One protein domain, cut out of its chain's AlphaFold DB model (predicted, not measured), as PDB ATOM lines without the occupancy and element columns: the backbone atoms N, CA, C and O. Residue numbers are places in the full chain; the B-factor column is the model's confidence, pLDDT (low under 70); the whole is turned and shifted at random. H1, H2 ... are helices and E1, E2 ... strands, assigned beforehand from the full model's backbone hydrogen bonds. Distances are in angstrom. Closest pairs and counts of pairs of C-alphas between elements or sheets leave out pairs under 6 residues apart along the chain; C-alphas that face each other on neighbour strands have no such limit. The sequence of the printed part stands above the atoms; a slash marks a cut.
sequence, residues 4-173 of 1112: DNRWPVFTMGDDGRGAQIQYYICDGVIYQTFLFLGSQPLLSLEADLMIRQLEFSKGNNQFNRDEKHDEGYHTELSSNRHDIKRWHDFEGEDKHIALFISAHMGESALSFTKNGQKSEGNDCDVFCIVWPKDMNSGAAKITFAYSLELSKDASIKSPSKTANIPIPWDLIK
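This is residues 4 to 173 of the 1112 residues of an uncharacterized protein of Fusarium poae (UniProt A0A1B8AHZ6). A large, twisted and curled sheet of seven strands, E1 to E3, E10, E7, E6 and E5, makes the main wall, and a small sheet of E4, E9 and E8 packs partly face to face with it near E5, E6 and E7, its strands crossed to those of the large sheet. A one-turn helix, H1, sits beyond the end of E6, the loop of residues 115 to 125 reaches away from the small sheet, and the tail of residues 152 to 173 runs back along the large sheet's other face. The printed part has 170 residues with one named helix and ten named strands, in the order E1 E2 E3 E4 H1 E5 E6 E7 E8 E9 E10, and both sheets are antiparallel throughout. The class is mostly strand, with 72 of the 170 residues in named elements, under half. The whole is compact, with a radius of gyration of the C-alphas of 17.6 A and spans of 50 by 41 by 32 A.

The large sheet runs, strand beside strand, E1 of residues 9 to 12, E2 of 19 to 26, E3 of 29 to 36, E10 of 140 to 151, E7 of 95 to 105, E6 of 83 to 90 and E5 of 73 to 77. From edge to edge its strands' lines turn by 78 degrees, and the way across it turns by 70 degrees. E10 and E7 are antiparallel at 166 degrees, with N 100 and O 147 at 2.8 A. On the other side of E10 is E3, antiparallel at 164 degrees, with N 32 and O 144 at 2.8 A. E1, E2 and E3 form a meander, each strand the antiparallel neighbour of the one before; N 22 and O 33 are 2.9 A apart in the hairpin E2 and E3, and N 10 and O 21 are 2.8 A apart in the hairpin E1 and E2. E5, E6 and E7 form a second meander, with N 99 and O 86 at 2.7 A and N 76 and O 85 at 2.8 A. The small sheet runs E4 of residues 44 to 46, E9 of 126 to 130 and E8 of 111 to 114. N 45 and O 127 of E4 and E9 are 2.8 A apart, and N 128 and O 113 of the hairpin E8 and E9 are 2.8 A apart. The two sheets form a sandwich, two sheets face to face, the facing parts 8.5 A centre to centre and the strands at 50 degrees. The closest C-alphas of E6 and E8 are those of Asp 83 and Phe 112, 7.6 A apart. E1 is apart from E8 and E9. H1, residues 62 to 65, only grazes the large sheet; its closest C-alpha pair with E6 is Phe 63 and Phe 90, 6.5 A. It is too short for any O i to N i+4 pair, and its one O i to N i+3 pair is within hydrogen-bond range.

E1 begins at C-alpha 9, (-6.668, 61.095, -22.666), and is 10.0 A long. E2 measures 22.9 A, E3 22.5 A, E4 6.6 A, H1 4.9 A, E5 14.0 A, E6 21.5 A, E7 32.7 A, E8 10.3 A and E9 12.9 A. E10, the longest, measures 34.8 A from C-alpha 140, (-10.964, 50.486, -34.262), to C-alpha 151, (-3.314, 33.892, -4.587).

The two C-alphas farthest apart are those of Asp 15 and Glu 93, at 53.6 A. The printed part has no cut. The links E4 to H1 and E8 to E9 are long. Mean pLDDT of the printed part is 70.7, and 72 residues are under 70, among them 53 to 62, 116 to 124 and 152 to 173.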
ATOM      1  N   ASP A   4     -13.045  61.082 -18.257       51.16
ATOM      2  CA  ASP A   4     -12.123  62.057 -18.863       51.16
ATOM      3  C   ASP A   4     -11.543  63.070 -17.856       51.16
ATOM      4  O   ASP A   4     -10.398  63.489 -17.982       51.16
ATOM      5  N   ASN A   5     -12.293  63.437 -16.808       55.66
ATOM      6  CA  ASN A   5     -11.777  64.324 -15.752       55.66
ATOM      7  C   ASN A   5     -10.917  63.559 -14.730       55.66
ATOM      8  O   ASN A   5     -10.045  64.133 -14.070       55.66
ATOM      9  N   ARG A   6     -11.162  62.252 -14.576       61.38
ATOM     10  CA  ARG A   6     -10.420  61.376 -13.656       61.38
ATOM     11  C   ARG A   6      -9.100  60.907 -14.248       61.38
ATOM     12  O   ARG A   6      -8.092  60.915 -13.539       61.38
ATOM     13  N   TRP A   7      -9.091  60.561 -15.530       66.31
ATOM     14  CA  TRP A   7      -7.967  59.915 -16.191       66.31
ATOM     15  C   TRP A   7      -7.606  60.625 -17.498       66.31
ATOM     16  O   TRP A   7      -8.503  60.978 -18.262       66.31
ATOM     17  N   PRO A   8      -6.306  60.829 -17.772       60.62
ATOM     18  CA  PRO A   8      -5.870  61.552 -18.959       60.62
ATOM     19  C   PRO A   8      -6.232  60.800 -20.246       60.62
ATOM     20  O   PRO A   8      -6.171  59.566 -20.305       60.62
ATOM     21  N   VAL A   9      -6.553  61.571 -21.286       68.62
ATOM     22  CA  VAL A   9      -6.668  61.095 -22.666       68.62
ATOM     23  C   VAL A   9      -5.461  61.616 -23.435       68.62
ATOM     24  O   VAL A   9      -5.264  62.821 -23.558       68.62
ATOM     25  N   PHE A  10      -4.646  60.706 -23.952       70.75
ATOM     26  CA  PHE A  10      -3.487  61.041 -24.769       70.75
ATOM     27  C   PHE A  10      -3.860  60.933 -26.240       70.75
ATOM     28  O   PHE A  10      -4.523  59.978 -26.634       70.75
ATOM     29  N   THR A  11      -3.411  61.880 -27.058       73.00
ATOM     30  CA  THR A  11      -3.551  61.806 -28.518       73.00
ATOM     31  C   THR A  11      -2.166  61.650 -29.128       73.00
ATOM     32  O   THR A  11      -1.250  62.388 -28.779       73.00
ATOM     33  N   MET A  12      -2.002  60.669 -30.008       69.88
ATOM     34  CA  MET A  12      -0.761  60.378 -30.718       69.88
ATOM     35  C   MET A  12      -0.963  60.574 -32.221       69.88
ATOM     36  O   MET A  12      -1.883  59.982 -32.781       69.88
ATOM     37  N   GLY A  13      -0.073  61.338 -32.864       62.62
ATOM     38  CA  GLY A  13       0.015  61.514 -34.322       62.62
ATOM     39  C   GLY A  13      -0.595  62.817 -34.857       62.62
ATOM     40  O   GLY A  13      -1.653  63.238 -34.397       62.62
ATOM     41  N   ASP A  14       0.058  63.397 -35.869       53.03
ATOM     42  CA  ASP A  14      -0.452  64.507 -36.684       53.03
ATOM     43  C   ASP A  14      -1.111  63.965 -37.973       53.03
ATOM     44  O   ASP A  14      -0.758  62.896 -38.475       53.03
ATOM     45  N   ASP A  15      -2.084  64.700 -38.517       50.44
ATOM     46  CA  ASP A  15      -2.625  64.521 -39.875       50.44
ATOM     47  C   ASP A  15      -3.396  63.210 -40.171       50.44
ATOM     48  O   ASP A  15      -3.084  62.436 -41.079       50.44
ATOM     49  N   GLY A  16      -4.502  62.983 -39.449       52.22
ATOM     50  CA  GLY A  16      -5.594  62.098 -39.903       52.22
ATOM     51  C   GLY A  16      -5.384  60.584 -39.746       52.22
ATOM     52  O   GLY A  16      -6.266  59.819 -40.130       52.22
ATOM     53  N   ARG A  17      -4.263  60.146 -39.155       57.22
ATOM     54  CA  ARG A  17      -3.986  58.751 -38.739       57.22
ATOM     55  C   ARG A  17      -3.543  58.663 -37.272       57.22
ATOM     56  O   ARG A  17      -2.602  57.949 -36.936       57.22
ATOM     57  N   GLY A  18      -4.203  59.433 -36.408       67.12
ATOM     58  CA  GLY A  18      -3.900  59.474 -34.979       67.12
ATOM     59  C   GLY A  18      -4.542  58.337 -34.174       67.12
ATOM     60  O   GLY A  18      -5.553  57.755 -34.580       67.12
ATOM     61  N   ALA A  19      -3.967  58.038 -33.011       72.25
ATOM     62  CA  ALA A  19      -4.541  57.152 -32.003       72.25
ATOM     63  C   ALA A  19      -4.822  57.936 -30.716       72.25
ATOM     64  O   ALA A  19      -3.998  58.741 -30.290       72.25
ATOM     65  N   GLN A  20      -5.966  57.698 -30.080       77.50
ATOM     66  CA  GLN A  20      -6.239  58.194 -28.731       77.50
ATOM     67  C   GLN A  20      -6.099  57.061 -27.720       77.50
ATOM     68  O   GLN A  20      -6.564  55.950 -27.972       77.50
ATOM     69  N   ILE A  21      -5.470  57.341 -26.581       79.44
ATOM     70  CA  ILE A  21      -5.268  56.392 -25.487       79.44
ATOM     71  C   ILE A  21      -5.945  56.942 -24.240       79.44
ATOM     72  O   ILE A  21      -5.657  58.061 -23.820       79.44
ATOM     73  N   GLN A  22      -6.805  56.142 -23.626       76.69
ATOM     74  CA  GLN A  22      -7.479  56.476 -22.380       76.69
ATOM     75  C   GLN A  22      -7.264  55.378 -21.346       76.69
ATOM     76  O   GLN A  22      -7.434  54.197 -21.643       76.69
ATOM     77  N   TYR A  23      -6.959  55.777 -20.118       75.81
ATOM     78  CA  TYR A  23      -6.886  54.867 -18.979       75.81
ATOM     79  C   TYR A  23      -8.137  55.012 -18.116       75.81
ATOM     80  O   TYR A  23      -8.709  56.092 -18.044       75.81
ATOM     81  N   TYR A  24      -8.570  53.951 -17.443       73.81
ATOM     82  CA  TYR A  24      -9.482  54.061 -16.306       73.81
ATOM     83  C   TYR A  24      -9.356  52.853 -15.386       73.81
ATOM     84  O   TYR A  24      -8.916  51.788 -15.801       73.81
ATOM     85  N   ILE A  25      -9.749  53.019 -14.126       72.50
ATOM     86  CA  ILE A  25      -9.703  51.958 -13.117       72.50
ATOM     87  C   ILE A  25     -11.112  51.737 -12.571       72.50
ATOM     88  O   ILE A  25     -11.795  52.703 -12.222       72.50
ATOM     89  N   CYS A  26     -11.544  50.478 -12.499       69.75
ATOM     90  CA  CYS A  26     -12.817  50.069 -11.900       69.75
ATOM     91  C   CYS A  26     -12.646  48.708 -11.216       69.75
ATOM     92  O   CYS A  26     -12.007  47.828 -11.780       69.75
ATOM     93  N   ASP A  27     -13.167  48.544  -9.997       70.06
ATOM     94  CA  ASP A  27     -13.154  47.279  -9.232       70.06
ATOM     95  C   ASP A  27     -11.772  46.589  -9.112       70.06
ATOM     96  O   ASP A  27     -11.627  45.366  -9.002       70.06
ATOM     97  N   GLY A  28     -10.710  47.401  -9.092       70.12
ATOM     98  CA  GLY A  28      -9.324  46.935  -9.026       70.12
ATOM     99  C   GLY A  28      -8.805  46.317 -10.328       70.12
ATOM    100  O   GLY A  28      -7.853  45.546 -10.275       70.12
ATOM    101  N   VAL A  29      -9.427  46.642 -11.463       75.19
ATOM    102  CA  VAL A  29      -8.954  46.352 -12.821       75.19
ATOM    103  C   VAL A  29      -8.580  47.676 -13.488       75.19
ATOM    104  O   VAL A  29      -9.346  48.644 -13.441       75.19
ATOM    105  N   ILE A  30      -7.389  47.734 -14.082       81.75
ATOM    106  CA  ILE A  30      -6.933  48.868 -14.890       81.75
ATOM    107  C   ILE A  30      -7.298  48.573 -16.332       81.75
ATOM    108  O   ILE A  30      -7.054  47.481 -16.830       81.75
ATOM    109  N   TYR A  31      -7.836  49.556 -17.026       81.88
ATOM    110  CA  TYR A  31      -8.222  49.423 -18.411       81.88
ATOM    111  C   TYR A  31      -7.526  50.480 -19.252       81.88
ATOM    112  O   TYR A  31      -7.543  51.663 -18.914       81.88
ATOM    113  N   GLN A  32      -6.938  50.055 -20.362       85.19
ATOM    114  CA  GLN A  32      -6.271  50.914 -21.331       85.19
ATOM    115  C   GLN A  32      -6.984  50.782 -22.670       85.19
ATOM    116  O   GLN A  32      -6.984  49.728 -23.301       85.19
ATOM    117  N   THR A  33      -7.621  51.860 -23.098       83.62
ATOM    118  CA  THR A  33      -8.428  51.906 -24.309       83.62
ATOM    119  C   THR A  33      -7.693  52.662 -25.401       83.62
ATOM    120  O   THR A  33      -7.347  53.823 -25.210       83.62
ATOM    121  N   PHE A  34      -7.515  52.030 -26.554       82.88
ATOM    122  CA  PHE A  34      -6.996  52.637 -27.771       82.88
ATOM    123  C   PHE A  34      -8.139  52.889 -28.753       82.88
ATOM    124  O   PHE A  34      -8.923  51.982 -29.033       82.88
ATOM    125  N   LEU A  35      -8.215  54.099 -29.299       81.75
ATOM    126  CA  LEU A  35      -9.091  54.467 -30.407       81.75
ATOM    127  C   LEU A  35      -8.226  54.852 -31.610       81.75
ATOM    128  O   LEU A  35      -7.577  55.894 -31.598       81.75
ATOM    129  N   PHE A  36      -8.234  54.026 -32.649       78.44
ATOM    130  CA  PHE A  36      -7.476  54.260 -33.877       78.44
ATOM    131  C   PHE A  36      -8.349  54.953 -34.917       78.44
ATOM    132  O   PHE A  36      -9.393  54.424 -35.295       78.44
ATOM    133  N   LEU A  37      -7.921  56.110 -35.417       68.44
ATOM    134  CA  LEU A  37      -8.614  56.841 -36.476       68.44
ATOM    135  C   LEU A  37      -8.099  56.349 -37.844       68.44
ATOM    136  O   LEU A  37      -7.211  56.947 -38.440       68.44
ATOM    137  N   GLY A  38      -8.634  55.221 -38.329       61.47
ATOM    138  CA  GLY A  38      -8.504  54.810 -39.740       61.47
ATOM    139  C   GLY A  38      -7.442  53.759 -40.103       61.47
ATOM    140  O   GLY A  38      -7.118  53.628 -41.283       61.47
ATOM    141  N   SER A  39      -6.901  52.987 -39.154       65.50
ATOM    142  CA  SER A  39      -6.052  51.821 -39.462       65.50
ATOM    143  C   SER A  39      -6.107  50.734 -38.379       65.50
ATOM    144  O   SER A  39      -6.496  50.992 -37.240       65.50
ATOM    145  N   GLN A  40      -5.724  49.505 -38.753       70.50
ATOM    146  CA  GLN A  40      -5.472  48.379 -37.844       70.50
ATOM    147  C   GLN A  40      -3.954  48.231 -37.672       70.50
ATOM    148  O   GLN A  40      -3.306  47.593 -38.509       70.50
ATOM    149  N   PRO A  41      -3.342  48.854 -36.653       70.81
ATOM    150  CA  PRO A  41      -1.919  48.677 -36.428       70.81
ATOM    151  C   PRO A  41      -1.623  47.259 -35.934       70.81
ATOM    152  O   PRO A  41      -2.442  46.611 -35.273       70.81
ATOM    153  N   LEU A  42      -0.417  46.780 -36.233       70.38
ATOM    154  CA  LEU A  42       0.129  45.615 -35.553       70.38
ATOM    155  C   LEU A  42       0.331  45.990 -34.080       70.38
ATOM    156  O   LEU A  42       1.184  46.817 -33.767       70.38
ATOM    157  N   LEU A  43      -0.471  45.403 -33.194       75.94
ATOM    158  CA  LEU A  43      -0.347  45.591 -31.752       75.94
ATOM    159  C   LEU A  43       0.373  44.394 -31.149       75.94
ATOM    160  O   LEU A  43      -0.166  43.285 -31.094       75.94
ATOM    161  N   SER A  44       1.596  44.653 -30.708       78.50
ATOM    162  CA  SER A  44       2.426  43.736 -29.940       78.50
ATOM    163  C   SER A  44       2.509  44.214 -28.495       78.50
ATOM    164  O   SER A  44       2.827  45.376 -28.248       78.50
ATOM    165  N   LEU A  45       2.253  43.313 -27.556       78.94
ATOM    166  CA  LEU A  45       2.438  43.526 -26.131       78.94
ATOM    167  C   LEU A  45       3.695  42.778 -25.681       78.94
ATOM    168  O   LEU A  45       3.774  41.557 -25.825       78.94
ATOM    169  N   GLU A  46       4.659  43.506 -25.125       80.56
ATOM    170  CA  GLU A  46       5.747  42.910 -24.350       80.56
ATOM    171  C   GLU A  46       5.173  42.529 -22.985       80.56
ATOM    172  O   GLU A  46       4.760  43.392 -22.209       80.56
ATOM    173  N   ALA A  47       5.073  41.227 -22.715       73.06
ATOM    174  CA  ALA A  47       4.499  40.749 -21.463       73.06
ATOM    175  C   ALA A  47       5.509  40.760 -20.313       73.06
ATOM    176  O   ALA A  47       5.162  40.322 -19.224       73.06
ATOM    177  N   ASP A  48       6.719  41.295 -20.507       76.69
ATOM    178  CA  ASP A  48       7.781  41.341 -19.500       76.69
ATOM    179  C   ASP A  48       7.605  42.415 -18.417       76.69
ATOM    180  O   ASP A  48       8.548  43.050 -17.946       76.69
ATOM    181  N   LEU A  49       6.356  42.605 -17.993       80.75
ATOM    182  CA  LEU A  49       5.965  43.571 -16.978       80.75
ATOM    183  C   LEU A  49       6.412  43.102 -15.591       80.75
ATOM    184  O   LEU A  49       5.971  42.070 -15.087       80.75
ATOM    185  N   MET A  50       7.273  43.874 -14.938       81.75
ATOM    186  CA  MET A  50       7.671  43.583 -13.563       81.75
ATOM    187  C   MET A  50       6.497  43.824 -12.609       81.75
ATOM    188  O   MET A  50       5.852  44.871 -12.652       81.75
ATOM    189  N   ILE A  51       6.244  42.860 -11.727       80.94
ATOM    190  CA  ILE A  51       5.274  42.979 -10.641       80.94
ATOM    191  C   ILE A  51       6.096  43.279  -9.397       80.94
ATOM    192  O   ILE A  51       6.953  42.492  -9.024       80.94
ATOM    193  N   ARG A  52       5.887  44.435  -8.772       73.88
ATOM    194  CA  ARG A  52       6.729  44.887  -7.662       73.88
ATOM    195  C   ARG A  52       5.888  45.225  -6.452       73.88
ATOM    196  O   ARG A  52       4.794  45.776  -6.573       73.88
ATOM    197  N   GLN A  53       6.444  44.971  -5.279       68.31
ATOM    198  CA  GLN A  53       6.012  45.634  -4.064       68.31
ATOM    199  C   GLN A  53       6.701  46.997  -4.092       68.31
ATOM    200  O   GLN A  53       7.906  47.052  -3.922       68.31
ATOM    201  N   LEU A  54       6.005  48.108  -4.331       63.16
ATOM    202  CA  LEU A  54       6.637  49.434  -4.508       63.16
ATOM    203  C   LEU A  54       7.258  50.020  -3.203       63.16
ATOM    204  O   LEU A  54       7.280  51.224  -2.985       63.16
ATOM    205  N   GLU A  55       7.749  49.160  -2.302       59.38
ATOM    206  CA  GLU A  55       8.519  49.440  -1.091       59.38
ATOM    207  C   GLU A  55      10.021  49.207  -1.364       59.38
ATOM    208  O   GLU A  55      10.586  48.154  -1.058       59.38
ATOM    209  N   PHE A  56      10.692  50.203  -1.947       57.28
ATOM    210  CA  PHE A  56      12.118  50.116  -2.307       57.28
ATOM    211  C   PHE A  56      13.081  50.409  -1.141       57.28
ATOM    212  O   PHE A  56      14.297  50.265  -1.268       57.28
ATOM    213  N   SER A  57      12.555  50.802   0.022       52.09
ATOM    214  CA  SER A  57      13.350  51.114   1.220       52.09
ATOM    215  C   SER A  57      13.955  49.877   1.891       52.09
ATOM    216  O   SER A  57      15.047  49.944   2.463       52.09
ATOM    217  N   LYS A  58      13.280  48.725   1.795       58.94
ATOM    218  CA  LYS A  58      13.816  47.432   2.218       58.94
ATOM    219  C   LYS A  58      14.774  46.954   1.147       58.94
ATOM    220  O   LYS A  58      14.422  46.153   0.288       58.94
ATOM    221  N   GLY A  59      16.008  47.445   1.235       54.88
ATOM    222  CA  GLY A  59      17.044  47.155   0.257       54.88
ATOM    223  C   GLY A  59      17.177  45.665  -0.050       54.88
ATOM    224  O   GLY A  59      17.490  45.361  -1.185       54.88
ATOM    225  N   ASN A  60      16.904  44.763   0.902       59.50
ATOM    226  CA  ASN A  60      17.022  43.302   0.777       59.50
ATOM    227  C   ASN A  60      15.742  42.567   0.335       59.50
ATOM    228  O   ASN A  60      15.698  41.350   0.460       59.50
ATOM    229  N   ASN A  61      14.703  43.259  -0.140       68.81
ATOM    230  CA  ASN A  61      13.523  42.584  -0.681       68.81
ATOM    231  C   ASN A  61      13.862  41.962  -2.051       68.81
ATOM    232  O   ASN A  61      13.964  42.692  -3.039       68.81
ATOM    233  N   GLN A  62      14.064  40.642  -2.097       69.94
ATOM    234  CA  GLN A  62      14.467  39.923  -3.308       69.94
ATOM    235  C   GLN A  62      13.422  40.074  -4.423       69.94
ATOM    236  O   GLN A  62      13.783  40.429  -5.541       69.94
ATOM    237  N   PHE A  63      12.128  40.019  -4.086       76.00
ATOM    238  CA  PHE A  63      11.022  40.262  -5.024       76.00
ATOM    239  C   PHE A  63      11.135  41.604  -5.769       76.00
ATOM    240  O   PHE A  63      10.752  41.715  -6.933       76.00
ATOM    241  N   ASN A  64      11.697  42.638  -5.133       74.25
ATOM    242  CA  ASN A  64      11.916  43.943  -5.763       74.25
ATOM    243  C   ASN A  64      13.250  44.074  -6.503       74.25
ATOM    244  O   ASN A  64      13.409  45.010  -7.286       74.25
ATOM    245  N   ARG A  65      14.197  43.166  -6.253       75.94
ATOM    246  CA  ARG A  65      15.488  43.100  -6.948       75.94
ATOM    247  C   ARG A  65      15.425  42.256  -8.215       75.94
ATOM    248  O   ARG A  65      16.159  42.567  -9.143       75.94
ATOM    249  N   ASP A  66      14.547  41.256  -8.257       77.88
ATOM    250  CA  ASP A  66      14.507  40.267  -9.338       77.88
ATOM    251  C   ASP A  66      14.266  40.905 -10.708       77.88
ATOM    252  O   ASP A  66      13.274  41.599 -10.889       77.88
ATOM    253  N   GLU A  67      15.114  40.704 -11.701       81.75
ATOM    254  CA  GLU A  67      14.885  41.233 -13.044       81.75
ATOM    255  C   GLU A  67      13.769  40.476 -13.782       81.75
ATOM    256  O   GLU A  67      13.319  39.406 -13.378       81.75
ATOM    257  N   LYS A  68      13.287  41.035 -14.900       75.44
ATOM    258  CA  LYS A  68      12.151  40.489 -15.670       75.44
ATOM    259  C   LYS A  68      12.324  39.039 -16.161       75.44
ATOM    260  O   LYS A  68      11.326  38.450 -16.581       75.44
ATOM    261  N   HIS A  69      13.544  38.501 -16.119       75.38
ATOM    262  CA  HIS A  69      13.917  37.153 -16.559       75.38
ATOM    263  C   HIS A  69      14.470  36.272 -15.428       75.38
ATOM    264  O   HIS A  69      14.944  35.170 -15.703       75.38
ATOM    265  N   ASP A  70      14.431  36.744 -14.181       80.75
ATOM    266  CA  ASP A  70      14.882  35.951 -13.041       80.75
ATOM    267  C   ASP A  70      13.931  34.777 -12.781       80.75
ATOM    268  O   ASP A  70      12.757  34.815 -13.155       80.75
ATOM    269  N   GLU A  71      14.441  33.726 -12.130       75.56
ATOM    270  CA  GLU A  71      13.744  32.437 -11.976       75.56
ATOM    271  C   GLU A  71      12.364  32.550 -11.311       75.56
ATOM    272  O   GLU A  71      11.504  31.715 -11.576       75.56
ATOM    273  N   GLY A  72      12.137  33.586 -10.498       75.81
ATOM    274  CA  GLY A  72      10.855  33.835  -9.843       75.81
ATOM    275  C   GLY A  72       9.761  34.386 -10.762       75.81
ATOM    276  O   GLY A  72       8.607  34.399 -10.348       75.81
ATOM    277  N   TYR A  73      10.072  34.853 -11.980       83.31
ATOM    278  CA  TYR A  73       9.078  35.362 -12.934       83.31
ATOM    279  C   TYR A  73       8.650  34.310 -13.954       83.31
ATOM    280  O   TYR A  73       9.458  33.678 -14.633       83.31
ATOM    281  N   HIS A  74       7.342  34.226 -14.173       83.06
ATOM    282  CA  HIS A  74       6.760  33.320 -15.156       83.06
ATOM    283  C   HIS A  74       5.713  34.028 -16.009       83.06
ATOM    284  O   HIS A  74       4.943  34.854 -15.515       83.06
ATOM    285  N   THR A  75       5.673  33.690 -17.300       85.62
ATOM    286  CA  THR A  75       4.679  34.202 -18.253       85.62
ATOM    287  C   THR A  75       4.088  33.054 -19.059       85.62
ATOM    288  O   THR A  75       4.811  32.238 -19.626       85.62
ATOM    289  N   GLU A  76       2.763  32.996 -19.127       84.88
ATOM    290  CA  GLU A  76       2.029  31.959 -19.841       84.88
ATOM    291  C   GLU A  76       0.842  32.563 -20.599       84.88
ATOM    292  O   GLU A  76       0.145  33.450 -20.103       84.88
ATOM    293  N   LEU A  77       0.587  32.055 -21.806       83.50
ATOM    294  CA  LEU A  77      -0.665  32.307 -22.509       83.50
ATOM    295  C   LEU A  77      -1.692  31.266 -22.070       83.50
ATOM    296  O   LEU A  77      -1.467  30.069 -22.238       83.50
ATOM    297  N   SER A  78      -2.829  31.732 -21.562       80.00
ATOM    298  CA  SER A  78      -3.960  30.883 -21.179       80.00
ATOM    299  C   SER A  78      -4.361  29.889 -22.277       80.00
ATOM    300  O   SER A  78      -4.240  30.144 -23.479       80.00
ATOM    301  N   SER A  79      -4.921  28.747 -21.871       77.25
ATOM    302  CA  SER A  79      -5.342  27.684 -22.796       77.25
ATOM    303  C   SER A  79      -6.399  28.133 -23.813       77.25
ATOM    304  O   SER A  79      -6.478  27.570 -24.903       77.25
ATOM    305  N   ASN A  80      -7.207  29.144 -23.475       77.00
ATOM    306  CA  ASN A  80      -8.207  29.745 -24.362       77.00
ATOM    307  C   ASN A  80      -7.608  30.824 -25.299       77.00
ATOM    308  O   ASN A  80      -8.308  31.296 -26.187       77.00
ATOM    309  N   ARG A  81      -6.324  31.184 -25.132       83.81
ATOM    310  CA  ARG A  81      -5.588  32.244 -25.849       83.81
ATOM    311  C   ARG A  81      -6.144  33.661 -25.688       83.81
ATOM    312  O   ARG A  81      -5.771  34.534 -26.470       83.81
ATOM    313  N   HIS A  82      -7.007  33.901 -24.708       84.00
ATOM    314  CA  HIS A  82      -7.654  35.199 -24.498       84.00
ATOM    315  C   HIS A  82      -7.013  36.030 -23.384       84.00
ATOM    316  O   HIS A  82      -7.216  37.239 -23.341       84.00
ATOM    317  N   ASP A  83      -6.192  35.401 -22.543       85.00
ATOM    318  CA  ASP A  83      -5.549  36.044 -21.400       85.00
ATOM    319  C   ASP A  83      -4.053  35.703 -21.337       85.00
ATOM    320  O   ASP A  83      -3.659  34.540 -21.473       85.00
ATOM    321  N   ILE A  84      -3.215  36.705 -21.093       86.69
ATOM    322  CA  ILE A  84      -1.801  36.533 -20.750       86.69
ATOM    323  C   ILE A  84      -1.692  36.586 -19.231       86.69
ATOM    324  O   ILE A  84      -2.191  37.516 -18.596       86.69
ATOM    325  N   LYS A  85      -1.037  35.586 -18.651       86.00
ATOM    326  CA  LYS A  85      -0.783  35.486 -17.219       86.00
ATOM    327  C   LYS A  85       0.699  35.718 -16.972       86.00
ATOM    328  O   LYS A  85       1.528  34.980 -17.497       86.00
ATOM    329  N   ARG A  86       1.021  36.689 -16.125       86.75
ATOM    330  CA  ARG A  86       2.368  36.895 -15.590       86.75
ATOM    331  C   ARG A  86       2.331  36.815 -14.078       86.75
ATOM    332  O   ARG A  86       1.461  37.430 -13.481       86.75
ATOM    333  N   TRP A  87       3.227  36.071 -13.447       85.69
ATOM    334  CA  TRP A  87       3.271  35.999 -11.988       85.69
ATOM    335  C   TRP A  87       4.692  35.934 -11.459       85.69
ATOM    336  O   TRP A  87       5.626  35.655 -12.211       85.69
ATOM    337  N   HIS A  88       4.813  36.226 -10.167       84.75
ATOM    338  CA  HIS A  88       6.049  36.082  -9.417       84.75
ATOM    339  C   HIS A  88       5.832  35.289  -8.124       84.75
ATOM    340  O   HIS A  88       4.770  35.397  -7.492       84.75
ATOM    341  N   ASP A  89       6.830  34.487  -7.762       76.75
ATOM    342  CA  ASP A  89       6.887  33.714  -6.523       76.75
ATOM    343  C   ASP A  89       7.243  34.609  -5.324       76.75
ATOM    344  O   ASP A  89       8.402  34.907  -5.043       76.75
ATOM    345  N   PHE A  90       6.219  35.053  -4.590       67.81
ATOM    346  CA  PHE A  90       6.388  35.976  -3.470       67.81
ATOM    347  C   PHE A  90       7.038  35.268  -2.265       67.81
ATOM    348  O   PHE A  90       6.474  34.326  -1.701       67.81
ATOM    349  N   GLU A  91       8.217  35.736  -1.837       60.00
ATOM    350  CA  GLU A  91       8.962  35.139  -0.723       60.00
ATOM    351  C   GLU A  91       8.173  35.192   0.602       60.00
ATOM    352  O   GLU A  91       7.874  36.262   1.133       60.00
ATOM    353  N   GLY A  92       7.895  34.018   1.185       55.25
ATOM    354  CA  GLY A  92       7.638  33.879   2.624       55.25
ATOM    355  C   GLY A  92       6.281  33.330   3.080       55.25
ATOM    356  O   GLY A  92       6.158  33.076   4.274       55.25
ATOM    357  N   GLU A  93       5.279  33.106   2.214       52.78
ATOM    358  CA  GLU A  93       3.937  32.658   2.673       52.78
ATOM    359  C   GLU A  93       3.123  31.760   1.698       52.78
ATOM    360  O   GLU A  93       1.893  31.753   1.787       52.78
ATOM    361  N   ASP A  94       3.743  31.016   0.767       58.34
ATOM    362  CA  ASP A  94       3.034  30.256  -0.299       58.34
ATOM    363  C   ASP A  94       2.041  31.134  -1.090       58.34
ATOM    364  O   ASP A  94       0.953  30.711  -1.486       58.34
ATOM    365  N   LYS A  95       2.379  32.416  -1.258       62.47
ATOM    366  CA  LYS A  95       1.562  33.383  -1.987       62.47
ATOM    367  C   LYS A  95       2.205  33.674  -3.333       62.47
ATOM    368  O   LYS A  95       3.416  33.781  -3.437       62.47
ATOM    369  N   HIS A  96       1.382  33.855  -4.354       72.94
ATOM    370  CA  HIS A  96       1.821  34.283  -5.679       72.94
ATOM    371  C   HIS A  96       1.021  35.520  -6.072       72.94
ATOM    372  O   HIS A  96      -0.191  35.584  -5.833       72.94
ATOM    373  N   ILE A  97       1.693  36.502  -6.671       81.19
ATOM    374  CA  ILE A  97       1.030  37.678  -7.242       81.19
ATOM    375  C   ILE A  97       0.982  37.487  -8.751       81.19
ATOM    376  O   ILE A  97       2.025  37.348  -9.388       81.19
ATOM    377  N   ALA A  98      -0.223  37.488  -9.316       85.56
ATOM    378  CA  ALA A  98      -0.442  37.315 -10.744       85.56
ATOM    379  C   ALA A  98      -1.098  38.549 -11.367       85.56
ATOM    380  O   ALA A  98      -2.108  39.054 -10.879       85.56
ATOM    381  N   LEU A  99      -0.520  39.000 -12.473       87.00
ATOM    382  CA  LEU A  99      -1.067  39.965 -13.406       87.00
ATOM    383  C   LEU A  99      -1.726  39.218 -14.570       87.00
ATOM    384  O   LEU A  99      -1.074  38.465 -15.295       87.00
ATOM    385  N   PHE A 100      -3.011  39.473 -14.770       87.25
ATOM    386  CA  PHE A 100      -3.771  39.007 -15.922       87.25
ATOM    387  C   PHE A 100      -3.974  40.147 -16.904       87.25
ATOM    388  O   PHE A 100      -4.409  41.229 -16.509       87.25
ATOM    389  N   ILE A 101      -3.691  39.890 -18.178       88.44
ATOM    390  CA  ILE A 101      -3.845  40.851 -19.265       88.44
ATOM    391  C   ILE A 101      -4.775  40.252 -20.309       88.44
ATOM    392  O   ILE A 101      -4.468  39.222 -20.905       88.44
ATOM    393  N   SER A 102      -5.894  40.917 -20.553       87.75
ATOM    394  CA  SER A 102      -6.867  40.532 -21.575       87.75
ATOM    395  C   SER A 102      -7.100  41.696 -22.529       87.75
ATOM    396  O   SER A 102      -6.949  42.853 -22.138       87.75
ATOM    397  N   ALA A 103      -7.434  41.414 -23.786       86.94
ATOM    398  CA  ALA A 103      -7.752  42.441 -24.775       86.94
ATOM    399  C   ALA A 103      -9.158  42.225 -25.319       86.94
ATOM    400  O   ALA A 103      -9.556  41.100 -25.607       86.94
ATOM    401  N   HIS A 104      -9.897  43.314 -25.490       83.12
ATOM    402  CA  HIS A 104     -11.307  43.291 -25.856       83.12
ATOM    403  C   HIS A 104     -11.611  44.309 -26.944       83.12
ATOM    404  O   HIS A 104     -11.021  45.390 -26.994       83.12
ATOM    405  N   MET A 105     -12.575  43.979 -27.793       79.88
ATOM    406  CA  MET A 105     -13.124  44.869 -28.806       79.88
ATOM    407  C   MET A 105     -14.650  44.832 -28.720       79.88
ATOM    408  O   MET A 105     -15.285  43.853 -29.109       79.88
ATOM    409  N   GLY A 106     -15.245  45.899 -28.182       72.25
ATOM    410  CA  GLY A 106     -16.648  45.853 -27.761       72.25
ATOM    411  C   GLY A 106     -16.823  44.837 -26.631       72.25
ATOM    412  O   GLY A 106     -16.054  44.865 -25.681       72.25
ATOM    413  N   GLU A 107     -17.792  43.935 -26.753       69.62
ATOM    414  CA  GLU A 107     -18.034  42.855 -25.780       69.62
ATOM    415  C   GLU A 107     -17.231  41.572 -26.083       69.62
ATOM    416  O   GLU A 107     -17.315  40.593 -25.344       69.62
ATOM    417  N   SER A 108     -16.448  41.561 -27.167       77.31
ATOM    418  CA  SER A 108     -15.729  40.373 -27.634       77.31
ATOM    419  C   SER A 108     -14.274  40.361 -27.169       77.31
ATOM    420  O   SER A 108     -13.515  41.284 -27.477       77.31
ATOM    421  N   ALA A 109     -13.859  39.274 -26.515       81.25
ATOM    422  CA  ALA A 109     -12.458  39.023 -26.189       81.25
ATOM    423  C   ALA A 109     -11.637  38.733 -27.459       81.25
ATOM    424  O   ALA A 109     -12.029  37.940 -28.319       81.25
ATOM    425  N   LEU A 110     -10.476  39.371 -27.571       85.44
ATOM    426  CA  LEU A 110      -9.504  39.151 -28.635       85.44
ATOM    427  C   LEU A 110      -8.567  38.005 -28.252       85.44
ATOM    428  O   LEU A 110      -8.378  37.709 -27.076       85.44
ATOM    429  N   SER A 111      -8.000  37.337 -29.255       87.81
ATOM    430  CA  SER A 111      -7.028  36.265 -29.024       87.81
ATOM    431  C   SER A 111      -5.606  36.758 -29.254       87.81
ATOM    432  O   SER A 111      -5.360  37.612 -30.112       87.81
ATOM    433  N   PHE A 112      -4.670  36.202 -28.494       88.00
ATOM    434  CA  PHE A 112      -3.247  36.480 -28.608       88.00
ATOM    435  C   PHE A 112      -2.515  35.345 -29.323       88.00
ATOM    436  O   PHE A 112      -2.868  34.165 -29.232       88.00
ATOM    437  N   THR A 113      -1.435  35.708 -30.006       87.12
ATOM    438  CA  THR A 113      -0.462  34.769 -30.571       87.12
ATOM    439  C   THR A 113       0.936  35.149 -30.115       87.12
ATOM    440  O   THR A 113       1.307  36.317 -30.168       87.12
ATOM    441  N   LYS A 114       1.716  34.171 -29.652       80.88
ATOM    442  CA  LYS A 114       3.117  34.388 -29.279       80.88
ATOM    443  C   LYS A 114       3.958  34.525 -30.551       80.88
ATOM    444  O   LYS A 114       3.918  33.635 -31.403       80.88
ATOM    445  N   ASN A 115       4.690  35.628 -30.692       73.31
ATOM    446  CA  ASN A 115       5.596  35.827 -31.816       73.31
ATOM    447  C   ASN A 115       6.900  35.053 -31.559       73.31
ATOM    448  O   ASN A 115       7.559  35.262 -30.546       73.31
ATOM    449  N   GLY A 116       7.254  34.120 -32.447       56.66
ATOM    450  CA  GLY A 116       8.413  33.232 -32.278       56.66
ATOM    451  C   GLY A 116       9.742  33.796 -32.791       56.66
ATOM    452  O   GLY A 116      10.766  33.121 -32.688       56.66
ATOM    453  N   GLN A 117       9.750  34.997 -33.378       50.72
ATOM    454  CA  GLN A 117      10.979  35.640 -33.841       50.72
ATOM    455  C   GLN A 117      11.687  36.325 -32.670       50.72
ATOM    456  O   GLN A 117      11.392  37.472 -32.346       50.72
ATOM    457  N   LYS A 118      12.645  35.620 -32.055       48.91
ATOM    458  CA  LYS A 118      13.655  36.246 -31.195       48.91
ATOM    459  C   LYS A 118      14.474  37.209 -32.059       48.91
ATOM    460  O   LYS A 118      15.192  36.760 -32.954       48.91
ATOM    461  N   SER A 119      14.337  38.515 -31.855       45.66
ATOM    462  CA  SER A 119      15.273  39.482 -32.429       45.66
ATOM    463  C   SER A 119      16.643  39.286 -31.773       45.66
ATOM    464  O   SER A 119      16.723  39.050 -30.566       45.66
ATOM    465  N   GLU A 120      17.725  39.340 -32.557       43.47
ATOM    466  CA  GLU A 120      19.095  39.242 -32.034       43.47
ATOM    467  C   GLU A 120      19.300  40.300 -30.936       43.47
ATOM    468  O   GLU A 120      19.359  41.496 -31.213       43.47
ATOM    469  N   GLY A 121      19.355  39.847 -29.681       52.31
ATOM    470  CA  GLY A 121      19.613  40.684 -28.510       52.31
ATOM    471  C   GLY A 121      18.426  40.973 -27.583       52.31
ATOM    472  O   GLY A 121      18.659  41.620 -26.568       52.31
ATOM    473  N   ASN A 122      17.198  40.504 -27.857       49.62
ATOM    474  CA  ASN A 122      16.064  40.703 -26.939       49.62
ATOM    475  C   ASN A 122      15.275  39.396 -26.719       49.62
ATOM    476  O   ASN A 122      14.507  38.968 -27.579       49.62
ATOM    477  N   ASP A 123      15.469  38.750 -25.564       57.41
ATOM    478  CA  ASP A 123      14.849  37.462 -25.191       57.41
ATOM    479  C   ASP A 123      13.440  37.653 -24.585       57.41
ATOM    480  O   ASP A 123      13.089  37.046 -23.578       57.41
ATOM    481  N   CYS A 124      12.650  38.568 -25.160       61.41
ATOM    482  CA  CYS A 124      11.364  38.996 -24.598       61.41
ATOM    483  C   CYS A 124      10.178  38.224 -25.187       61.41
ATOM    484  O   CYS A 124      10.082  38.031 -26.404       61.41
ATOM    485  N   ASP A 125       9.225  37.846 -24.333       70.69
ATOM    486  CA  ASP A 125       7.984  37.199 -24.756       70.69
ATOM    487  C   ASP A 125       7.003  38.242 -25.326       70.69
ATOM    488  O   ASP A 125       6.326  38.977 -24.600       70.69
ATOM    489  N   VAL A 126       6.921  38.303 -26.660       80.00
ATOM    490  CA  VAL A 126       6.046  39.237 -27.386       80.00
ATOM    491  C   VAL A 126       4.754  38.548 -27.825       80.00
ATOM    492  O   VAL A 126       4.774  37.550 -28.553       80.00
ATOM    493  N   PHE A 127       3.615  39.121 -27.440       84.81
ATOM    494  CA  PHE A 127       2.284  38.640 -27.813       84.81
ATOM    495  C   PHE A 127       1.602  39.607 -28.780       84.81
ATOM    496  O   PHE A 127       1.441  40.788 -28.486       84.81
ATOM    497  N   CYS A 128       1.168  39.106 -29.934       84.81
ATOM    498  CA  CYS A 128       0.464  39.881 -30.951       84.81
ATOM    499  C   CYS A 128      -1.044  39.628 -30.885       84.81
ATOM    500  O   CYS A 128      -1.481  38.475 -30.792       84.81
ATOM    501  N   ILE A 129      -1.833  40.698 -30.996       85.25
ATOM    502  CA  ILE A 129      -3.292  40.610 -31.131       85.25
ATOM    503  C   ILE A 129      -3.660  40.026 -32.498       85.25
ATOM    504  O   ILE A 129      -3.162  40.466 -33.536       85.25
ATOM    505  N   VAL A 130      -4.588  39.069 -32.501       85.50
ATOM    506  CA  VAL A 130      -5.218  38.555 -33.718       85.50
ATOM    507  C   VAL A 130      -6.495  39.341 -33.996       85.50
ATOM    508  O   VAL A 130      -7.486  39.226 -33.272       85.50
ATOM    509  N   TRP A 131      -6.476  40.126 -35.072       80.31
ATOM    510  CA  TRP A 131      -7.633  40.898 -35.517       80.31
ATOM    511  C   TRP A 131      -8.734  39.994 -36.108       80.31
ATOM    512  O   TRP A 131      -8.426  39.067 -36.867       80.31
ATOM    513  N   PRO A 132     -10.022  40.250 -35.808       76.94
ATOM    514  CA  PRO A 132     -11.134  39.545 -36.444       76.94
ATOM    515  C   PRO A 132     -11.171  39.785 -37.959       76.94
ATOM    516  O   PRO A 132     -10.967  40.904 -38.423       76.94
ATOM    517  N   LYS A 133     -11.462  38.734 -38.736       68.38
ATOM    518  CA  LYS A 133     -11.359  38.741 -40.209       68.38
ATOM    519  C   LYS A 133     -12.406  39.609 -40.931       68.38
ATOM    520  O   LYS A 133     -12.182  39.950 -42.087       68.38
ATOM    521  N   ASP A 134     -13.487  40.004 -40.253       61.59
ATOM    522  CA  ASP A 134     -14.668  40.644 -40.864       61.59
ATOM    523  C   ASP A 134     -14.804  42.151 -40.551       61.59
ATOM    524  O   ASP A 134     -15.900  42.713 -40.589       61.59
ATOM    525  N   MET A 135     -13.709  42.835 -40.200       60.25
ATOM    526  CA  MET A 135     -13.758  44.253 -39.826       60.25
ATOM    527  C   MET A 135     -13.571  45.203 -41.019       60.25
ATOM    528  O   MET A 135     -12.528  45.206 -41.669       60.25
ATOM    529  N   ASN A 136     -14.559  46.075 -41.252       56.78
ATOM    530  CA  ASN A 136     -14.455  47.199 -42.189       56.78
ATOM    531  C   ASN A 136     -13.421  48.235 -41.705       56.78
ATOM    532  O   ASN A 136     -13.249  48.434 -40.504       56.78
ATOM    533  N   SER A 137     -12.786  48.934 -42.649       54.03
ATOM    534  CA  SER A 137     -11.689  49.916 -42.516       54.03
ATOM    535  C   SER A 137     -12.016  51.222 -41.751       54.03
ATOM    536  O   SER A 137     -11.467  52.281 -42.050       54.03
ATOM    537  N   GLY A 138     -12.924  51.169 -40.772       60.50
ATOM    538  CA  GLY A 138     -13.280  52.280 -39.888       60.50
ATOM    539  C   GLY A 138     -12.381  52.395 -38.652       60.50
ATOM    540  O   GLY A 138     -11.374  51.702 -38.516       60.50
ATOM    541  N   ALA A 139     -12.757  53.286 -37.730       64.62
ATOM    542  CA  ALA A 139     -12.051  53.461 -36.465       64.62
ATOM    543  C   ALA A 139     -12.156  52.203 -35.580       64.62
ATOM    544  O   ALA A 139     -13.260  51.724 -35.315       64.62
ATOM    545  N   ALA A 140     -11.021  51.674 -35.115       74.81
ATOM    546  CA  ALA A 140     -10.964  50.486 -34.262       74.81
ATOM    547  C   ALA A 140     -10.779  50.889 -32.792       74.81
ATOM    548  O   ALA A 140      -9.894  51.684 -32.475       74.81
ATOM    549  N   LYS A 141     -11.608  50.339 -31.893       80.19
ATOM    550  CA  LYS A 141     -11.519  50.562 -30.442       80.19
ATOM    551  C   LYS A 141     -11.112  49.271 -29.735       80.19
ATOM    552  O   LYS A 141     -11.906  48.336 -29.689       80.19
ATOM    553  N   ILE A 142      -9.917  49.241 -29.149       83.38
ATOM    554  CA  ILE A 142      -9.424  48.115 -28.341       83.38
ATOM    555  C   ILE A 142      -9.341  48.540 -26.883       83.38
ATOM    556  O   ILE A 142      -8.931  49.655 -26.597       83.38
ATOM    557  N   THR A 143      -9.706  47.654 -25.962       85.19
ATOM    558  CA  THR A 143      -9.524  47.842 -24.519       85.19
ATOM    559  C   THR A 143      -8.701  46.695 -23.954       85.19
ATOM    560  O   THR A 143      -9.150  45.553 -23.971       85.19
ATOM    561  N   PHE A 144      -7.513  46.991 -23.440       87.25
ATOM    562  CA  PHE A 144      -6.773  46.074 -22.583       87.25
ATOM    563  C   PHE A 144      -7.295  46.190 -21.156       87.25
ATOM    564  O   PHE A 144      -7.546  47.301 -20.694       87.25
ATOM    565  N   ALA A 145      -7.446  45.067 -20.465       86.56
ATOM    566  CA  ALA A 145      -7.785  45.007 -19.052       86.56
ATOM    567  C   ALA A 145      -6.680  44.264 -18.293       86.56
ATOM    568  O   ALA A 145      -6.317  43.143 -18.657       86.56
ATOM    569  N   TYR A 146      -6.172  44.903 -17.244       86.69
ATOM    570  CA  TYR A 146      -5.096  44.447 -16.377       86.69
ATOM    571  C   TYR A 146      -5.670  44.207 -14.975       86.69
ATOM    572  O   TYR A 146      -6.123  45.150 -14.322       86.69
ATOM    573  N   SER A 147      -5.662  42.959 -14.508       86.06
ATOM    574  CA  SER A 147      -6.113  42.577 -13.159       86.06
ATOM    575  C   SER A 147      -4.938  42.029 -12.361       86.06
ATOM    576  O   SER A 147      -4.270  41.105 -12.821       86.06
ATOM    577  N   LEU A 148      -4.689  42.593 -11.178       84.88
ATOM    578  CA  LEU A 148      -3.673  42.099 -10.249       84.88
ATOM    579  C   LEU A 148      -4.348  41.324  -9.115       84.88
ATOM    580  O   LEU A 148      -5.240  41.849  -8.443       84.88
ATOM    581  N   GLU A 149      -3.918  40.085  -8.891       81.31
ATOM    582  CA  GLU A 149      -4.522  39.178  -7.916       81.31
ATOM    583  C   GLU A 149      -3.461  38.521  -7.028       81.31
ATOM    584  O   GLU A 149      -2.409  38.089  -7.498       81.31
ATOM    585  N   LEU A 150      -3.760  38.436  -5.729       77.81
ATOM    586  CA  LEU A 150      -2.956  37.721  -4.741       77.81
ATOM    587  C   LEU A 150      -3.593  36.350  -4.494       77.81
ATOM    588  O   LEU A 150      -4.732  36.273  -4.035       77.81
ATOM    589  N   SER A 151      -2.859  35.275  -4.767       70.56
ATOM    590  CA  SER A 151      -3.314  33.892  -4.587       70.56
ATOM    591  C   SER A 151      -2.436  33.146  -3.589       70.56
ATOM    592  O   SER A 151      -1.288  33.519  -3.378       70.56
ATOM    593  N   LYS A 152      -2.975  32.074  -3.001       67.62
ATOM    594  CA  LYS A 152      -2.245  31.098  -2.169       67.62
ATOM    595  C   LYS A 152      -1.944  29.780  -2.902       67.62
ATOM    596  O   LYS A 152      -1.497  28.818  -2.295       67.62
ATOM    597  N   ASP A 153      -2.310  29.696  -4.178       64.12
ATOM    598  CA  ASP A 153      -2.178  28.493  -5.000       64.12
ATOM    599  C   ASP A 153      -1.218  28.790  -6.154       64.12
ATOM    600  O   ASP A 153      -1.451  29.736  -6.909       64.12
ATOM    601  N   ALA A 154      -0.169  27.979  -6.302       57.34
ATOM    602  CA  ALA A 154       0.809  28.073  -7.389       57.34
ATOM    603  C   ALA A 154       0.185  27.830  -8.776       57.34
ATOM    604  O   ALA A 154       0.697  28.282  -9.800       57.34
ATOM    605  N   SER A 155      -0.954  27.134  -8.837       59.12
ATOM    606  CA  SER A 155      -1.559  26.662 -10.081       59.12
ATOM    607  C   SER A 155      -2.498  27.652 -10.773       59.12
ATOM    608  O   SER A 155      -3.152  27.247 -11.726       59.12
ATOM    609  N   ILE A 156      -2.579  28.922 -10.339       63.47
ATOM    610  CA  ILE A 156      -3.574  29.924 -10.790       63.47
ATOM    611  C   ILE A 156      -3.846  29.835 -12.306       63.47
ATOM    612  O   ILE A 156      -3.006  30.232 -13.111       63.47
ATOM    613  N   LYS A 157      -5.002  29.300 -12.719       62.31
ATOM    614  CA  LYS A 157      -5.292  29.046 -14.149       62.31
ATOM    615  C   LYS A 157      -6.079  30.163 -14.829       62.31
ATOM    616  O   LYS A 157      -6.077  30.250 -16.054       62.31
ATOM    617  N   SER A 158      -6.792  30.989 -14.064       64.62
ATOM    618  CA  SER A 158      -7.690  32.021 -14.598       64.62
ATOM    619  C   SER A 158      -7.874  33.159 -13.588       64.62
ATOM    620  O   SER A 158      -7.780  32.891 -12.387       64.62
ATOM    621  N   PRO A 159      -8.138  34.397 -14.048       65.75
ATOM    622  CA  PRO A 159      -8.449  35.515 -13.161       65.75
ATOM    623  C   PRO A 159      -9.739  35.239 -12.382       65.75
ATOM    624  O   PRO A 159     -10.739  34.795 -12.953       65.75
ATOM    625  N   SER A 160      -9.727  35.503 -11.076       64.19
ATOM    626  CA  SER A 160     -10.915  35.416 -10.219       64.19
ATOM    627  C   SER A 160     -11.880  36.575 -10.464       64.19
ATOM    628  O   SER A 160     -13.092  36.423 -10.297       64.19
ATOM    629  N   LYS A 161     -11.362  37.723 -10.914       62.75
ATOM    630  CA  LYS A 161     -12.171  38.856 -11.356       62.75
ATOM    631  C   LYS A 161     -12.493  38.714 -12.836       62.75
ATOM    632  O   LYS A 161     -11.613  38.793 -13.690       62.75
ATOM    633  N   THR A 162     -13.773  38.560 -13.162       59.25
ATOM    634  CA  THR A 162     -14.219  38.694 -14.550       59.25
ATOM    635  C   THR A 162     -13.999  40.139 -14.983       59.25
ATOM    636  O   THR A 162     -14.488  41.060 -14.326       59.25
ATOM    637  N   ALA A 163     -13.264  40.352 -16.076       56.25
ATOM    638  CA  ALA A 163     -13.162  41.668 -16.688       56.25
ATOM    639  C   ALA A 163     -14.553  42.064 -17.201       56.25
ATOM    640  O   ALA A 163     -14.950  41.699 -18.304       56.25
ATOM    641  N   ASN A 164     -15.317  42.793 -16.388       56.56
ATOM    642  CA  ASN A 164     -16.504  43.481 -16.866       56.56
ATOM    643  C   ASN A 164     -16.002  44.570 -17.804       56.56
ATOM    644  O   ASN A 164     -15.520  45.609 -17.353       56.56
ATOM    645  N   ILE A 165     -16.029  44.302 -19.108       57.47
ATOM    646  CA  ILE A 165     -15.743  45.323 -20.109       57.47
ATOM    647  C   ILE A 165     -16.834  46.373 -19.914       57.47
ATOM    648  O   ILE A 165     -18.018  46.042 -20.030       57.47
ATOM    649  N   PRO A 166     -16.503  47.616 -19.550       50.75
ATOM    650  CA  PRO A 166     -17.534  48.601 -19.377       50.75
ATOM    651  C   PRO A 166     -18.219  48.819 -20.708       50.75
ATOM    652  O   PRO A 166     -17.601  48.947 -21.769       50.75
ATOM    653  N   ILE A 167     -19.535  48.869 -20.571       46.47
ATOM    654  CA  ILE A 167     -20.505  49.247 -21.578       46.47
ATOM    655  C   ILE A 167     -19.943  50.440 -22.375       46.47
ATOM    656  O   ILE A 167     -19.366  51.357 -21.771       46.47
ATOM    657  N   PRO A 168     -20.084  50.445 -23.717       44.69
ATOM    658  CA  PRO A 168     -19.650  51.542 -24.576       44.69
ATOM    659  C   PRO A 168     -20.130  52.900 -24.049       44.69
ATOM    660  O   PRO A 168     -21.067  52.969 -23.263       44.69
ATOM    661  N   TRP A 169     -19.473  53.966 -24.512       44.03
ATOM    662  CA  TRP A 169     -19.647  55.405 -24.244       44.03
ATOM    663  C   TRP A 169     -21.068  55.955 -23.930       44.03
ATOM    664  O   TRP A 169     -21.201  57.120 -23.577       44.03
ATOM    665  N   ASP A 170     -22.148  55.185 -23.982       40.44
ATOM    666  CA  ASP A 170     -23.491  55.563 -23.534       40.44
ATOM    667  C   ASP A 170     -23.595  55.850 -22.019       40.44
ATOM    668  O   ASP A 170     -24.514  56.552 -21.595       40.44
ATOM    669  N   LEU A 171     -22.616  55.452 -21.195       39.34
ATOM    670  CA  LEU A 171     -22.494  55.930 -19.803       39.34
ATOM    671  C   LEU A 171     -22.028  57.399 -19.702       39.34
ATOM    672  O   LEU A 171     -22.199  58.021 -18.654       39.34
ATOM    673  N   ILE A 172     -21.509  57.967 -20.796       42.72
ATOM    674  CA  ILE A 172     -21.224  59.406 -20.955       42.72
ATOM    675  C   ILE A 172     -22.479  60.160 -21.431       42.72
ATOM    676  O   ILE A 172     -22.586  61.369 -21.241       42.72
ATOM    677  N   LYS A 173     -23.500  59.447 -21.937       38.16
ATOM    678  CA  LYS A 173     -24.825  60.015 -22.246       38.16
ATOM    679  C   LYS A 173     -25.801  60.017 -21.067       38.16
ATOM    680  O   LYS A 173     -26.840  60.673 -21.164       38.16
TER     681      LYS A 173